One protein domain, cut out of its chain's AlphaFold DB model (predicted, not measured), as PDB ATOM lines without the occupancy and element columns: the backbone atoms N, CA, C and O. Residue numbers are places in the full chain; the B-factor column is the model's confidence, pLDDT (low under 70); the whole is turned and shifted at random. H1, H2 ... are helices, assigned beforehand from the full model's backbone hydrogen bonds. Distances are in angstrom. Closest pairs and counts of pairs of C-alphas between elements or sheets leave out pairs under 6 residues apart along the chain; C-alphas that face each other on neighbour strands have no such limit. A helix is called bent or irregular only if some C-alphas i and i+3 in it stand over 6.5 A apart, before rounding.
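This is residues 160 to 201 of the 538 residues of an uncharacterized protein of Camellia sinensis var. sinensis (UniProt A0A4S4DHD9). One long helix, H1, is followed by a tight turn at residues 188 to 190 and a short helix, H2, which folds back at an angle, and the two make a lopsided open V with one long arm, H1, and one short arm, H2. Residues 160 to 180 of H1 stick out free and make most of the length. The printed part has 42 residues, with two named helices in the order H1, H2 and no named strand, and its class is all helix. It is extended, with a radius of gyration of the C-alphas of 14.3 A, and its C-alphas span 45 by 19 by 9 A, a rod in outline.

H1, residues 160 to 187, and H2, residues 191 to 201, are close but not clearly touching, with 1 pair of C-alphas within 8 A. Their closest C-alphas are those of Trp 185 and Pro 191, 6.5 A apart. The helices run opposite ways at a shallow tilt of 34 degrees, only just short of steep. Their centres are 19.0 A apart. In H1 every O i to N i+4 pair is within hydrogen-bond range, and in H2 6 of 7 are.

H1 has 28 residues and begins at C-alpha 160, at (140.977, 119.193, 174.578). It ends at C-alpha 187, at (113.224, 117.963, 144.250), 41.1 A from its first C-alpha. H2 has 11 residues, is 15.6 A from first to last C-alpha, and ends at C-alpha 201, at (130.696, 110.537, 144.167). Neither helix is bent.

The C-alphas farthest apart are those of Lys 160 and Lys 189, 45.8 A. The printed part has no cut, and the link from H1 to H2, 3 residues, is tight. Residues 186 to 193, of which 191 to 193 belong to H2, also stand free. The mean pLDDT of the printed part is 76.6, and residue 185 and residues 188 to 201 are under 70.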
ATOM      1  N   LYS A 160     142.364 119.540 174.225       85.50
ATOM      2  CA  LYS A 160     140.977 119.193 174.578       85.50
ATOM      3  C   LYS A 160     139.965 120.197 174.013       85.50
ATOM      4  O   LYS A 160     138.918 119.791 173.511       85.50
ATOM      5  N   LYS A 161     140.267 121.501 174.052       88.56
ATOM      6  CA  LYS A 161     139.422 122.549 173.447       88.56
ATOM      7  C   LYS A 161     139.356 122.417 171.918       88.56
ATOM      8  O   LYS A 161     138.272 122.572 171.358       88.56
ATOM      9  N   SER A 162     140.479 122.109 171.265       88.69
ATOM     10  CA  SER A 162     140.549 121.872 169.816       88.69
ATOM     11  C   SER A 162     139.701 120.663 169.406       88.69
ATOM     12  O   SER A 162     138.798 120.794 168.579       88.69
ATOM     13  N   TYR A 163     139.879 119.526 170.089       86.06
ATOM     14  CA  TYR A 163     139.114 118.296 169.862       86.06
ATOM     15  C   TYR A 163     137.592 118.518 169.912       86.06
ATOM     16  O   TYR A 163     136.878 118.142 168.983       86.06
ATOM     17  N   TYR A 164     137.075 119.194 170.948       83.12
ATOM     18  CA  TYR A 164     135.636 119.486 171.028       83.12
ATOM     19  C   TYR A 164     135.150 120.495 169.971       83.12
ATOM     20  O   TYR A 164     133.972 120.468 169.606       83.12
ATOM     21  N   SER A 165     136.026 121.364 169.456       89.81
ATOM     22  CA  SER A 165     135.704 122.269 168.346       89.81
ATOM     23  C   SER A 165     135.535 121.498 167.034       89.81
ATOM     24  O   SER A 165     134.499 121.624 166.375       89.81
ATOM     25  N   GLU A 166     136.495 120.635 166.693       87.94
ATOM     26  CA  GLU A 166     136.424 119.784 165.500       87.94
ATOM     27  C   GLU A 166     135.279 118.765 165.589       87.94
ATOM     28  O   GLU A 166     134.525 118.605 164.630       87.94
ATOM     29  N   LEU A 167     135.026 118.178 166.763       86.06
ATOM     30  CA  LEU A 167     133.865 117.312 166.982       86.06
ATOM     31  C   LEU A 167     132.537 118.059 166.750       86.06
ATOM     32  O   LEU A 167     131.606 117.512 166.158       86.06
ATOM     33  N   LYS A 168     132.426 119.330 167.163       89.50
ATOM     34  CA  LYS A 168     131.234 120.161 166.907       89.50
ATOM     35  C   LYS A 168     131.089 120.527 165.423       89.50
ATOM     36  O   LYS A 168     129.974 120.533 164.900       89.50
ATOM     37  N   LYS A 169     132.202 120.806 164.739       91.00
ATOM     38  CA  LYS A 169     132.279 121.077 163.293       91.00
ATOM     39  C   LYS A 169     131.881 119.847 162.468       91.00
ATOM     40  O   LYS A 169     131.055 119.986 161.569       91.00
ATOM     41  N   TYR A 170     132.352 118.654 162.839       87.19
ATOM     42  CA  TYR A 170     131.950 117.371 162.250       87.19
ATOM     43  C   TYR A 170     130.435 117.151 162.346       87.19
ATOM     44  O   TYR A 170     129.771 116.969 161.325       87.19
ATOM     45  N   HIS A 171     129.853 117.270 163.547       88.31
ATOM     46  CA  HIS A 171     128.403 117.136 163.730       88.31
ATOM     47  C   HIS A 171     127.612 118.179 162.921       88.31
ATOM     48  O   HIS A 171     126.597 117.838 162.314       88.31
ATOM     49  N   LYS A 172     128.084 119.434 162.847       92.44
ATOM     50  CA  LYS A 172     127.458 120.470 162.008       92.44
ATOM     51  C   LYS A 172     127.525 120.118 160.515       92.44
ATOM     52  O   LYS A 172     126.537 120.316 159.814       92.44
ATOM     53  N   GLY A 173     128.647 119.569 160.041       88.88
ATOM     54  CA  GLY A 173     128.805 119.083 158.666       88.88
ATOM     55  C   GLY A 173     127.869 117.915 158.342       88.88
ATOM     56  O   GLY A 173     127.195 117.936 157.317       88.88
ATOM     57  N   MET A 174     127.742 116.945 159.253       83.00
ATOM     58  CA  MET A 174     126.799 115.829 159.118       83.00
ATOM     59  C   MET A 174     125.343 116.315 159.026       83.00
ATOM     60  O   MET A 174     124.613 115.887 158.134       83.00
ATOM     61  N   VAL A 175     124.926 117.246 159.892       89.56
ATOM     62  CA  VAL A 175     123.582 117.852 159.832       89.56
ATOM     63  C   VAL A 175     123.377 118.643 158.533       89.56
ATOM     64  O   VAL A 175     122.308 118.547 157.936       89.56
ATOM     65  N   GLY A 176     124.399 119.361 158.056       88.81
ATOM     66  CA  GLY A 176     124.375 120.038 156.756       88.81
ATOM     67  C   GLY A 176     124.126 119.066 155.598       88.81
ATOM     68  O   GLY A 176     123.180 119.254 154.839       88.81
ATOM     69  N   ASN A 177     124.896 117.977 155.526       82.44
ATOM     70  CA  ASN A 177     124.733 116.943 154.499       82.44
ATOM     71  C   ASN A 177     123.324 116.322 154.519       82.44
ATOM     72  O   ASN A 177     122.723 116.133 153.463       82.44
ATOM     73  N   LEU A 178     122.768 116.053 155.707       79.81
ATOM     74  CA  LEU A 178     121.407 115.522 155.861       79.81
ATOM     75  C   LEU A 178     120.324 116.515 155.399       79.81
ATOM     76  O   LEU A 178     119.319 116.093 154.825       79.81
ATOM     77  N   LEU A 179     120.524 117.822 155.606       84.62
ATOM     78  CA  LEU A 179     119.634 118.865 155.083       84.62
ATOM     79  C   LEU A 179     119.716 118.956 153.553       84.62
ATOM     80  O   LEU A 179     118.680 118.893 152.895       84.62
ATOM     81  N   THR A 180     120.922 118.979 152.979       81.12
ATOM     82  CA  THR A 180     121.107 118.951 151.519       81.12
ATOM     83  C   THR A 180     120.491 117.693 150.898       81.12
ATOM     84  O   THR A 180     119.838 117.771 149.857       81.12
ATOM     85  N   TRP A 181     120.621 116.524 151.537       74.75
ATOM     86  CA  TRP A 181     119.965 115.300 151.067       74.75
ATOM     87  C   TRP A 181     118.439 115.425 151.106       74.75
ATOM     88  O   TRP A 181     117.803 115.163 150.087       74.75
ATOM     89  N   LYS A 182     117.855 115.921 152.206       83.19
ATOM     90  CA  LYS A 182     116.412 116.205 152.320       83.19
ATOM     91  C   LYS A 182     115.912 117.140 151.209       83.19
ATOM     92  O   LYS A 182     114.863 116.878 150.625       83.19
ATOM     93  N   GLU A 183     116.653 118.200 150.893       83.44
ATOM     94  CA  GLU A 183     116.321 119.149 149.820       83.44
ATOM     95  C   GLU A 183     116.416 118.503 148.428       83.44
ATOM     96  O   GLU A 183     115.521 118.683 147.597       83.44
ATOM     97  N   THR A 184     117.433 117.668 148.179       74.62
ATOM     98  CA  THR A 184     117.511 116.897 146.926       74.62
ATOM     99  C   THR A 184     116.417 115.832 146.811       74.62
ATOM    100  O   THR A 184     115.921 115.596 145.714       74.62
ATOM    101  N   TRP A 185     115.973 115.221 147.915       69.50
ATOM    102  CA  TRP A 185     114.844 114.281 147.911       69.50
ATOM    103  C   TRP A 185     113.514 114.980 147.617       69.50
ATOM    104  O   TRP A 185     112.701 114.436 146.878       69.50
ATOM    105  N   ALA A 186     113.314 116.199 148.124       73.94
ATOM    106  CA  ALA A 186     112.121 117.001 147.849       73.94
ATOM    107  C   ALA A 186     112.033 117.517 146.395       73.94
ATOM    108  O   ALA A 186     110.975 117.987 145.984       73.94
ATOM    109  N   SER A 187     113.124 117.440 145.623       72.81
ATOM    110  CA  SER A 187     113.224 117.963 144.250       72.81
ATOM    111  C   SER A 187     113.462 116.896 143.165       72.81
ATOM    112  O   SER A 187     113.395 117.213 141.977       72.81
ATOM    113  N   CYS A 188     113.698 115.627 143.523       59.97
ATOM    114  CA  CYS A 188     113.904 114.540 142.554       59.97
ATOM    115  C   CYS A 188     112.592 113.881 142.094       59.97
ATOM    116  O   CYS A 188     111.766 113.490 142.913       59.97
ATOM    117  N   LYS A 189     112.450 113.655 140.777       63.62
ATOM    118  CA  LYS A 189     111.355 112.850 140.189       63.62
ATOM    119  C   LYS A 189     111.588 111.328 140.240       63.62
ATOM    120  O   LYS A 189     110.617 110.584 140.245       63.62
ATOM    121  N   ASP A 190     112.843 110.875 140.263       61.59
ATOM    122  CA  ASP A 190     113.247 109.462 140.402       61.59
ATOM    123  C   ASP A 190     114.429 109.409 141.396       61.59
ATOM    124  O   ASP A 190     115.546 109.786 141.028       61.59
ATOM    125  N   PRO A 191     114.201 109.078 142.684       57.59
ATOM    126  CA  PRO A 191     115.196 109.308 143.730       57.59
ATOM    127  C   PRO A 191     116.344 108.288 143.732       57.59
ATOM    128  O   PRO A 191     117.491 108.662 143.979       57.59
ATOM    129  N   GLU A 192     116.081 107.006 143.465       60.66
ATOM    130  CA  GLU A 192     117.034 105.928 143.786       60.66
ATOM    131  C   GLU A 192     118.318 106.002 142.946       60.66
ATOM    132  O   GLU A 192     119.431 105.953 143.482       60.66
ATOM    133  N   LYS A 193     118.182 106.214 141.631       62.62
ATOM    134  CA  LYS A 193     119.320 106.284 140.692       62.62
ATOM    135  C   LYS A 193     120.207 107.510 140.924       62.62
ATOM    136  O   LYS A 193     121.412 107.459 140.668       62.62
ATOM    137  N   GLU A 194     119.629 108.604 141.414       58.66
ATOM    138  CA  GLU A 194     120.348 109.844 141.716       58.66
ATOM    139  C   GLU A 194     121.094 109.746 143.059       58.66
ATOM    140  O   GLU A 194     122.253 110.164 143.164       58.66
ATOM    141  N   ILE A 195     120.473 109.124 144.069       60.53
ATOM    142  CA  ILE A 195     121.060 108.906 145.401       60.53
ATOM    143  C   ILE A 195     122.314 108.028 145.320       60.53
ATOM    144  O   ILE A 195     123.366 108.432 145.819       60.53
ATOM    145  N   VAL A 196     122.242 106.871 144.647       65.38
ATOM    146  CA  VAL A 196     123.392 105.952 144.515       65.38
ATOM    147  C   VAL A 196     124.586 106.660 143.862       65.38
ATOM    148  O   VAL A 196     125.712 106.565 144.352       65.38
ATOM    149  N   ARG A 197     124.345 107.458 142.810       64.19
ATOM    150  CA  ARG A 197     125.388 108.256 142.143       64.19
ATOM    151  C   ARG A 197     125.991 109.327 143.053       64.19
ATOM    152  O   ARG A 197     127.208 109.513 143.025       64.19
ATOM    153  N   LYS A 198     125.180 110.038 143.845       62.47
ATOM    154  CA  LYS A 198     125.668 111.094 144.753       62.47
ATOM    155  C   LYS A 198     126.487 110.525 145.912       62.47
ATOM    156  O   LYS A 198     127.582 111.029 146.146       62.47
ATOM    157  N   ILE A 199     126.032 109.442 146.547       66.88
ATOM    158  CA  ILE A 199     126.774 108.749 147.617       66.88
ATOM    159  C   ILE A 199     128.114 108.207 147.092       66.88
ATOM    160  O   ILE A 199     129.155 108.390 147.727       66.88
ATOM    161  N   TRP A 200     128.117 107.595 145.902       63.53
ATOM    162  CA  TRP A 200     129.342 107.091 145.272       63.53
ATOM    163  C   TRP A 200     130.344 108.214 144.957       63.53
ATOM    164  O   TRP A 200     131.538 108.085 145.232       63.53
ATOM    165  N   ARG A 201     129.862 109.354 144.436       56.56
ATOM    166  CA  ARG A 201     130.696 110.537 144.167       56.56
ATOM    167  C   ARG A 201     131.270 111.152 145.443       56.56
ATOM    168  O   ARG A 201     132.464 111.443 145.457       56.56
TER     169      ARG A 201